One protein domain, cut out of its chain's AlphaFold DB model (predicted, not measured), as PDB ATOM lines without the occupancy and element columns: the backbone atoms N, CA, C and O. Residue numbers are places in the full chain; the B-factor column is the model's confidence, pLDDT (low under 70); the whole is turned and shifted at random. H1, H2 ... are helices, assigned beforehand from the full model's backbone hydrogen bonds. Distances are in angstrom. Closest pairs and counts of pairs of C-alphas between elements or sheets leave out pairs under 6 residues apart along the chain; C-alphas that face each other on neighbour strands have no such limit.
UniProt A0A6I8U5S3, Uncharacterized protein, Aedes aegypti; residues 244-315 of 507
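What this domain is: This is residues 244 to 315 of the 507 residues of an uncharacterized protein of Aedes aegypti (UniProt A0A6I8U5S3). One long helix, H4, makes the longest axis, and three shorter helices gather on one side of it: H3 and H4 form a hairpin, H2 packs across the middle of H4, and H1 packs on H3, away from H4. The far end of H4 sticks out beyond the others, with residues 310 to 315 standing free. The printed part has 72 residues with four named helices, H1, H2, H3 and H4 in that order along the chain, and no named strand; the class is all helix. The whole is compact, with a radius of gyration of the C-alphas of 12.0 A, yet elongated, spanning 41 by 24 by 18 A.

Where its parts are: After Gly 244, H1 runs from residue 245 to 253, beginning at C-alpha 245 at (280.789, 173.853, 436.330). H2, residues 260 to 270, measures 15.1 A from first to last C-alpha. H3, residues 273 to 285, measures 18.4 A and begins at C-alpha 273 at (288.558, 180.058, 430.486). H4, residues 291 to 314, measures 34.2 A and ends at C-alpha 314 at (302.315, 176.168, 412.862).

How they stand to each other: H3 is the hub, touching the three other helices. H1 touches H3, the closest C-alphas being those of Glu 248 and Ala 279, 4.5 A apart; they run the same way at a tilt of 38 degrees, only just steep. H1 and H2 are near each other, with 6 pairs of C-alphas within 10 A. H1 and H4 are apart. H2 and H3 form a helical hairpin and only just touch, with 3 pairs of C-alphas within 8 A, through residues 273 to 276 of H3 alone; their closest C-alphas, of Val 267 and Glu 273, are 5.8 A apart, and they run opposite ways at a steep tilt of 39 degrees. H2 touches H4, the closest C-alphas being those of Ser 264 and Ile 301, 4.7 A apart; they run the same way at a steep tilt of 55 degrees. H3 and H4 form a second helical hairpin, running opposite ways at a shallow tilt of 18 degrees. H4 touches H3 with residues 291 to 298 alone, and their closest C-alphas, of Ile 284 and Arg 291, are 6.3 A apart. The helix packing is mostly crossed, with 1 of these 4 touching pairs at a shallow tilt. In H1, H2 and H4 every O i to N i+4 pair is within hydrogen-bond range; in H3, 8 of 9 are.

The domain as a whole: The two C-alphas farthest apart, those of Gly 287 and His 315, are 41.2 A apart. The printed part has no cut. The links from H2 to H3 and from H3 to H4 are tight, and the link from H1 to H2 is short. The mean pLDDT of the printed part is 81.2; residues 244 to 257 and 314 to 315 are under 70.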
ATOM      1  N   GLY A 244     281.084 176.206 432.733       50.09
ATOM      2  CA  GLY A 244     282.027 176.505 433.821       50.09
ATOM      3  C   GLY A 244     282.059 175.483 434.961       50.09
ATOM      4  O   GLY A 244     283.103 175.286 435.577       50.09
ATOM      5  N   ASP A 245     280.938 174.802 435.217       59.25
ATOM      6  CA  ASP A 245     280.789 173.853 436.330       59.25
ATOM      7  C   ASP A 245     281.853 172.735 436.288       59.25
ATOM      8  O   ASP A 245     282.300 172.245 437.321       59.25
ATOM      9  N   ASN A 246     282.288 172.331 435.087       63.16
ATOM     10  CA  ASN A 246     283.232 171.226 434.906       63.16
ATOM     11  C   ASN A 246     284.648 171.591 435.382       63.16
ATOM     12  O   ASN A 246     285.310 170.759 435.999       63.16
ATOM     13  N   ALA A 247     285.108 172.820 435.127       63.53
ATOM     14  CA  ALA A 247     286.397 173.307 435.612       63.53
ATOM     15  C   ALA A 247     286.418 173.440 437.143       63.53
ATOM     16  O   ALA A 247     287.404 173.070 437.782       63.53
ATOM     17  N   GLU A 248     285.309 173.903 437.732       61.91
ATOM     18  CA  GLU A 248     285.134 173.968 439.187       61.91
ATOM     19  C   GLU A 248     285.209 172.566 439.808       61.91
ATOM     20  O   GLU A 248     285.985 172.336 440.732       61.91
ATOM     21  N   ILE A 249     284.481 171.597 439.241       65.31
ATOM     22  CA  ILE A 249     284.505 170.181 439.639       65.31
ATOM     23  C   ILE A 249     285.930 169.600 439.564       65.31
ATOM     24  O   ILE A 249     286.385 168.990 440.535       65.31
ATOM     25  N   LEU A 250     286.655 169.818 438.460       63.81
ATOM     26  CA  LEU A 250     288.026 169.323 438.271       63.81
ATOM     27  C   LEU A 250     288.994 169.881 439.327       63.81
ATOM     28  O   LEU A 250     289.673 169.117 440.015       63.81
ATOM     29  N   LEU A 251     289.044 171.204 439.501       68.06
ATOM     30  CA  LEU A 251     289.986 171.837 440.430       68.06
ATOM     31  C   LEU A 251     289.624 171.588 441.905       68.06
ATOM     32  O   LEU A 251     290.528 171.444 442.732       68.06
ATOM     33  N   ARG A 252     288.329 171.447 442.231       61.66
ATOM     34  CA  ARG A 252     287.845 171.093 443.576       61.66
ATOM     35  C   ARG A 252     288.196 169.670 443.996       61.66
ATOM     36  O   ARG A 252     288.741 169.492 445.080       61.66
ATOM     37  N   HIS A 253     287.852 168.659 443.193       53.47
ATOM     38  CA  HIS A 253     288.015 167.258 443.614       53.47
ATOM     39  C   HIS A 253     289.480 166.850 443.756       53.47
ATOM     40  O   HIS A 253     289.804 166.030 444.613       53.47
ATOM     41  N   SER A 254     290.356 167.452 442.956       58.44
ATOM     42  CA  SER A 254     291.795 167.194 442.980       58.44
ATOM     43  C   SER A 254     292.582 168.196 443.830       58.44
ATOM     44  O   SER A 254     293.805 168.131 443.838       58.44
ATOM     45  N   GLY A 255     291.932 169.145 444.521       57.47
ATOM     46  CA  GLY A 255     292.605 170.118 445.396       57.47
ATOM     47  C   GLY A 255     293.727 170.914 444.713       57.47
ATOM     48  O   GLY A 255     294.744 171.189 445.342       57.47
ATOM     49  N   GLY A 256     293.581 171.220 443.419       61.50
ATOM     50  CA  GLY A 256     294.620 171.876 442.615       61.50
ATOM     51  C   GLY A 256     295.757 170.978 442.088       61.50
ATOM     52  O   GLY A 256     296.718 171.509 441.548       61.50
ATOM     53  N   GLN A 257     295.674 169.642 442.190       64.06
ATOM     54  CA  GLN A 257     296.721 168.720 441.693       64.06
ATOM     55  C   GLN A 257     296.882 168.666 440.159       64.06
ATOM     56  O   GLN A 257     297.867 168.105 439.682       64.06
ATOM     57  N   TYR A 258     295.946 169.211 439.375       73.25
ATOM     58  CA  TYR A 258     296.108 169.296 437.919       73.25
ATOM     59  C   TYR A 258     297.199 170.301 437.551       73.25
ATOM     60  O   TYR A 258     297.215 171.422 438.059       73.25
ATOM     61  N   SER A 259     298.087 169.934 436.624       86.38
ATOM     62  CA  SER A 259     299.130 170.840 436.152       86.38
ATOM     63  C   SER A 259     298.520 172.052 435.446       86.38
ATOM     64  O   SER A 259     297.499 171.947 434.761       86.38
ATOM     65  N   ALA A 260     299.209 173.192 435.514       87.81
ATOM     66  CA  ALA A 260     298.899 174.350 434.680       87.81
ATOM     67  C   ALA A 260     298.875 173.976 433.181       87.81
ATOM     68  O   ALA A 260     298.069 174.502 432.415       87.81
ATOM     69  N   PHE A 261     299.691 172.997 432.766       90.19
ATOM     70  CA  PHE A 261     299.657 172.470 431.404       90.19
ATOM     71  C   PHE A 261     298.395 171.640 431.112       90.19
ATOM     72  O   PHE A 261     297.799 171.806 430.048       90.19
ATOM     73  N   ASP A 262     297.924 170.816 432.050       90.12
ATOM     74  CA  ASP A 262     296.686 170.034 431.883       90.12
ATOM     75  C   ASP A 262     295.467 170.961 431.788       90.12
ATOM     76  O   ASP A 262     294.595 170.786 430.936       90.12
ATOM     77  N   MET A 263     295.444 172.010 432.616       89.94
ATOM     78  CA  MET A 263     294.434 173.064 432.549       89.94
ATOM     79  C   MET A 263     294.541 173.877 431.253       89.94
ATOM     80  O   MET A 263     293.513 174.181 430.653       89.94
ATOM     81  N   SER A 264     295.747 174.141 430.735       92.38
ATOM     82  CA  SER A 264     295.915 174.769 429.416       92.38
ATOM     83  C   SER A 264     295.347 173.916 428.274       92.38
ATOM     84  O   SER A 264     294.697 174.453 427.379       92.38
ATOM     85  N   GLN A 265     295.501 172.586 428.336       90.31
ATOM     86  CA  GLN A 265     294.886 171.661 427.381       90.31
ATOM     87  C   GLN A 265     293.363 171.651 427.525       90.31
ATOM     88  O   GLN A 265     292.656 171.772 426.524       90.31
ATOM     89  N   TYR A 266     292.848 171.540 428.754       91.12
ATOM     90  CA  TYR A 266     291.412 171.596 429.027       91.12
ATOM     91  C   TYR A 266     290.796 172.876 428.448       91.12
ATOM     92  O   TYR A 266     289.825 172.802 427.694       91.12
ATOM     93  N   VAL A 267     291.392 174.038 428.725       91.69
ATOM     94  CA  VAL A 267     290.938 175.332 428.202       91.69
ATOM     95  C   VAL A 267     291.035 175.385 426.678       91.69
ATOM     96  O   VAL A 267     290.061 175.766 426.031       91.69
ATOM     97  N   PHE A 268     292.148 174.949 426.082       90.38
ATOM     98  CA  PHE A 268     292.338 174.946 424.629       90.38
ATOM     99  C   PHE A 268     291.281 174.105 423.888       90.38
ATOM    100  O   PHE A 268     290.759 174.538 422.859       90.38
ATOM    101  N   TRP A 269     290.915 172.932 424.418       88.06
ATOM    102  CA  TRP A 269     289.924 172.047 423.792       88.06
ATOM    103  C   TRP A 269     288.464 172.408 424.112       88.06
ATOM    104  O   TRP A 269     287.588 172.177 423.278       88.06
ATOM    105  N   THR A 270     288.173 172.967 425.293       84.62
ATOM    106  CA  THR A 270     286.792 173.266 425.730       84.62
ATOM    107  C   THR A 270     286.376 174.725 425.554       84.62
ATOM    108  O   THR A 270     285.178 175.007 425.458       84.62
ATOM    109  N   GLY A 271     287.328 175.660 425.506       86.75
ATOM    110  CA  GLY A 271     287.093 177.103 425.543       86.75
ATOM    111  C   GLY A 271     286.490 177.609 426.859       86.75
ATOM    112  O   GLY A 271     285.721 178.568 426.825       86.75
ATOM    113  N   ASP A 272     286.753 176.939 427.987       88.06
ATOM    114  CA  ASP A 272     286.179 177.252 429.308       88.06
ATOM    115  C   ASP A 272     287.137 178.034 430.236       88.06
ATOM    116  O   ASP A 272     287.355 177.699 431.400       88.06
ATOM    117  N   GLU A 273     287.707 179.125 429.720       87.88
ATOM    118  CA  GLU A 273     288.558 180.058 430.486       87.88
ATOM    119  C   GLU A 273     287.843 180.599 431.738       87.88
ATOM    120  O   GLU A 273     288.422 180.674 432.820       87.88
ATOM    121  N   ALA A 274     286.556 180.938 431.604       85.00
ATOM    122  CA  ALA A 274     285.746 181.537 432.665       85.00
ATOM    123  C   ALA A 274     285.275 180.539 433.744       85.00
ATOM    124  O   ALA A 274     284.812 180.969 434.806       85.00
ATOM    125  N   GLY A 275     285.348 179.230 433.479       87.44
ATOM    126  CA  GLY A 275     285.208 178.191 434.496       87.44
ATOM    127  C   GLY A 275     286.490 178.051 435.306       87.44
ATOM    128  O   GLY A 275     286.457 178.166 436.529       87.44
ATOM    129  N   VAL A 276     287.634 177.905 434.627       89.31
ATOM    130  CA  VAL A 276     288.954 177.784 435.275       89.31
ATOM    131  C   VAL A 276     289.286 179.014 436.125       89.31
ATOM    132  O   VAL A 276     289.737 178.854 437.256       89.31
ATOM    133  N   ALA A 277     288.996 180.228 435.647       88.50
ATOM    134  CA  ALA A 277     289.211 181.453 436.418       88.50
ATOM    135  C   ALA A 277     288.413 181.473 437.739       88.50
ATOM    136  O   ALA A 277     289.000 181.688 438.797       88.50
ATOM    137  N   ARG A 278     287.105 181.171 437.702       88.38
ATOM    138  CA  ARG A 278     286.258 181.096 438.912       88.38
ATOM    139  C   ARG A 278     286.654 179.954 439.844       88.38
ATOM    140  O   ARG A 278     286.582 180.103 441.057       88.38
ATOM    141  N   ALA A 279     287.088 178.825 439.296       87.50
ATOM    142  CA  ALA A 279     287.563 177.700 440.089       87.50
ATOM    143  C   ALA A 279     288.861 178.043 440.845       87.50
ATOM    144  O   ALA A 279     288.975 177.749 442.033       87.50
ATOM    145  N   VAL A 280     289.813 178.717 440.187       88.12
ATOM    146  CA  VAL A 280     291.033 179.236 440.829       88.12
ATOM    147  C   VAL A 280     290.694 180.301 441.876       88.12
ATOM    148  O   VAL A 280     291.221 180.245 442.984       88.12
ATOM    149  N   GLU A 281     289.770 181.219 441.580       88.06
ATOM    150  CA  GLU A 281     289.265 182.206 442.544       88.06
ATOM    151  C   GLU A 281     288.685 181.532 443.801       88.06
ATOM    152  O   GLU A 281     289.025 181.903 444.925       88.06
ATOM    153  N   GLU A 282     287.877 180.482 443.638       86.00
ATOM    154  CA  GLU A 282     287.300 179.736 444.759       86.00
ATOM    155  C   GLU A 282     288.364 178.975 445.580       86.00
ATOM    156  O   GLU A 282     288.242 178.852 446.802       86.00
ATOM    157  N   LEU A 283     289.442 178.500 444.942       85.25
ATOM    158  CA  LEU A 283     290.604 177.922 445.631       85.25
ATOM    159  C   LEU A 283     291.340 178.967 446.494       85.25
ATOM    160  O   LEU A 283     291.790 178.621 447.592       85.25
ATOM    161  N   ILE A 284     291.407 180.234 446.057       86.94
ATOM    162  CA  ILE A 284     291.926 181.350 446.870       86.94
ATOM    163  C   ILE A 284     290.980 181.646 448.039       86.94
ATOM    164  O   ILE A 284     291.421 181.700 449.185       86.94
ATOM    165  N   GLN A 285     289.673 181.777 447.782       87.62
ATOM    166  CA  GLN A 285     288.666 182.065 448.819       87.62
ATOM    167  C   GLN A 285     288.626 180.991 449.924       87.62
ATOM    168  O   GLN A 285     288.326 181.295 451.078       87.62
ATOM    169  N   LYS A 286     288.966 179.738 449.597       83.75
ATOM    170  CA  LYS A 286     289.086 178.619 450.549       83.75
ATOM    171  C   LYS A 286     290.440 178.532 451.265       83.75
ATOM    172  O   LYS A 286     290.608 177.653 452.106       83.75
ATOM    173  N   GLY A 287     291.411 179.381 450.921       81.00
ATOM    174  CA  GLY A 287     292.778 179.316 451.448       81.00
ATOM    175  C   GLY A 287     293.573 178.084 450.995       81.00
ATOM    176  O   GLY A 287     294.595 177.766 451.598       81.00
ATOM    177  N   LEU A 288     293.117 177.380 449.951       80.00
ATOM    178  CA  LEU A 288     293.804 176.216 449.373       80.00
ATOM    179  C   LEU A 288     294.910 176.625 448.388       80.00
ATOM    180  O   LEU A 288     295.799 175.834 448.087       80.00
ATOM    181  N   MET A 289     294.862 177.866 447.901       82.31
ATOM    182  CA  MET A 289     295.844 178.463 447.003       82.31
ATOM    183  C   MET A 289     296.100 179.909 447.436       82.31
ATOM    184  O   MET A 289     295.155 180.639 447.720       82.31
ATOM    185  N   THR A 290     297.359 180.350 447.502       87.81
ATOM    186  CA  THR A 290     297.651 181.772 447.758       87.81
ATOM    187  C   THR A 290     297.453 182.595 446.482       87.81
ATOM    188  O   THR A 290     297.513 182.055 445.373       87.81
ATOM    189  N   ARG A 291     297.234 183.907 446.622       86.56
ATOM    190  CA  ARG A 291     297.005 184.835 445.501       86.56
ATOM    191  C   ARG A 291     298.173 184.818 444.504       86.56
ATOM    192  O   ARG A 291     297.963 184.807 443.297       86.56
ATOM    193  N   GLU A 292     299.396 184.723 445.010       87.94
ATOM    194  CA  GLU A 292     300.650 184.710 444.248       87.94
ATOM    195  C   GLU A 292     300.799 183.396 443.468       87.94
ATOM    196  O   GLU A 292     301.129 183.399 442.279       87.94
ATOM    197  N   ASN A 293     300.483 182.267 444.114       87.12
ATOM    198  CA  ASN A 293     300.466 180.954 443.471       87.12
ATOM    199  C   ASN A 293     299.375 180.868 442.394       87.12
ATOM    200  O   ASN A 293     299.618 180.290 441.336       87.12
ATOM    201  N   ALA A 294     298.206 181.473 442.620       88.81
ATOM    202  CA  ALA A 294     297.132 181.552 441.635       88.81
ATOM    203  C   ALA A 294     297.512 182.407 440.413       88.81
ATOM    204  O   ALA A 294     297.316 181.966 439.281       88.81
ATOM    205  N   ILE A 295     298.122 183.582 440.620       88.50
ATOM    206  CA  ILE A 295     298.647 184.431 439.535       88.50
ATOM    207  C   ILE A 295     299.681 183.658 438.707       88.50
ATOM    208  O   ILE A 295     299.600 183.642 437.477       88.50
ATOM    209  N   LYS A 296     300.617 182.954 439.361       90.25
ATOM    210  CA  LYS A 296     301.585 182.099 438.664       90.25
ATOM    211  C   LYS A 296     300.892 180.987 437.867       90.25
ATOM    212  O   LYS A 296     301.195 180.808 436.693       90.25
ATOM    213  N   PHE A 297     299.943 180.274 438.467       89.88
ATOM    214  CA  PHE A 297     299.229 179.166 437.824       89.88
ATOM    215  C   PHE A 297     298.426 179.616 436.596       89.88
ATOM    216  O   PHE A 297     298.491 178.967 435.554       89.88
ATOM    217  N   LEU A 298     297.733 180.759 436.668       91.38
ATOM    218  CA  LEU A 298     297.018 181.346 435.528       91.38
ATOM    219  C   LEU A 298     297.977 181.807 434.415       91.38
ATOM    220  O   LEU A 298     297.674 181.634 433.234       91.38
ATOM    221  N   ARG A 299     299.158 182.327 434.772       90.88
ATOM    222  CA  ARG A 299     300.223 182.676 433.817       90.88
ATOM    223  C   ARG A 299     300.824 181.445 433.137       90.88
ATOM    224  O   ARG A 299     301.005 181.457 431.922       90.88
ATOM    225  N   ASP A 300     301.072 180.377 433.890       92.00
ATOM    226  CA  ASP A 300     301.572 179.103 433.367       92.00
ATOM    227  C   ASP A 300     300.510 178.423 432.467       92.00
ATOM    228  O   ASP A 300     300.851 177.890 431.408       92.00
ATOM    229  N   ILE A 301     299.214 178.526 432.808       92.69
ATOM    230  CA  ILE A 301     298.088 178.115 431.943       92.69
ATOM    231  C   ILE A 301     298.099 178.905 430.633       92.69
ATOM    232  O   ILE A 301     298.027 178.307 429.561       92.69
ATOM    233  N   ARG A 302     298.203 180.238 430.704       89.75
ATOM    234  CA  ARG A 302     298.240 181.127 429.534       89.75
ATOM    235  C   ARG A 302     299.410 180.790 428.611       89.75
ATOM    236  O   ARG A 302     299.199 180.612 427.417       89.75
ATOM    237  N   LEU A 303     300.609 180.600 429.164       92.81
ATOM    238  CA  LEU A 303     301.790 180.189 428.402       92.81
ATOM    239  C   LEU A 303     301.602 178.807 427.746       92.81
ATOM    240  O   LEU A 303     302.021 178.600 426.607       92.81
ATOM    241  N   GLY A 304     300.927 177.876 428.430       90.56
ATOM    242  CA  GLY A 304     300.517 176.590 427.862       90.56
ATOM    243  C   GLY A 304     299.509 176.730 426.715       90.56
ATOM    244  O   GLY A 304     299.663 176.077 425.684       90.56
ATOM    245  N   ILE A 305     298.525 177.629 426.839       91.00
ATOM    246  CA  ILE A 305     297.560 177.943 425.774       91.00
ATOM    247  C   ILE A 305     298.290 178.548 424.572       91.00
ATOM    248  O   ILE A 305     298.075 178.088 423.455       91.00
ATOM    249  N   ASP A 306     299.187 179.514 424.777       92.00
ATOM    250  CA  ASP A 306     299.974 180.143 423.709       92.00
ATOM    251  C   ASP A 306     300.904 179.127 423.018       92.00
ATOM    252  O   ASP A 306     301.061 179.142 421.793       92.00
ATOM    253  N   TYR A 307     301.481 178.184 423.771       92.56
ATOM    254  CA  TYR A 307     302.249 177.062 423.225       92.56
ATOM    255  C   TYR A 307     301.381 176.114 422.382       92.56
ATOM    256  O   TYR A 307     301.775 175.743 421.272       92.56
ATOM    257  N   LEU A 308     300.189 175.744 422.862       90.44
ATOM    258  CA  LEU A 308     299.237 174.904 422.127       90.44
ATOM    259  C   LEU A 308     298.745 175.619 420.861       90.44
ATOM    260  O   LEU A 308     298.807 175.046 419.772       90.44
ATOM    261  N   GLN A 309     298.349 176.891 420.963       88.06
ATOM    262  CA  GLN A 309     297.963 177.724 419.825       88.06
ATOM    263  C   GLN A 309     299.078 177.796 418.780       88.06
ATOM    264  O   GLN A 309     298.807 177.561 417.602       88.06
ATOM    265  N   ASN A 310     300.328 178.047 419.177       87.94
ATOM    266  CA  ASN A 310     301.458 178.074 418.247       87.94
ATOM    267  C   ASN A 310     301.748 176.694 417.637       87.94
ATOM    268  O   ASN A 310     301.990 176.599 416.433       87.94
ATOM    269  N   THR A 311     301.665 175.612 418.412       83.00
ATOM    270  CA  THR A 311     301.883 174.237 417.926       83.00
ATOM    271  C   THR A 311     300.827 173.836 416.888       83.00
ATOM    272  O   THR A 311     301.165 173.351 415.807       83.00
ATOM    273  N   TYR A 312     299.549 174.117 417.152       75.00
ATOM    274  CA  TYR A 312     298.450 173.792 416.238       75.00
ATOM    275  C   TYR A 312     298.239 174.816 415.106       75.00
ATOM    276  O   TYR A 312     297.625 174.464 414.101       75.00
ATOM    277  N   SER A 313     298.781 176.036 415.213       72.50
ATOM    278  CA  SER A 313     298.773 177.043 414.129       72.50
ATOM    279  C   SER A 313     299.998 176.980 413.213       72.50
ATOM    280  O   SER A 313     299.940 177.473 412.084       72.50
ATOM    281  N   SER A 314     301.114 176.408 413.680       51.34
ATOM    282  CA  SER A 314     302.315 176.168 412.862       51.34
ATOM    283  C   SER A 314     302.241 174.856 412.073       51.34
ATOM    284  O   SER A 314     302.830 174.766 410.993       51.34
ATOM    285  N   HIS A 315     301.432 173.884 412.516       41.94
ATOM    286  CA  HIS A 315     300.907 172.871 411.601       41.94
ATOM    287  C   HIS A 315     300.008 173.551 410.540       41.94
ATOM    288  O   HIS A 315     299.167 174.383 410.878       41.94
TER     289      HIS A 315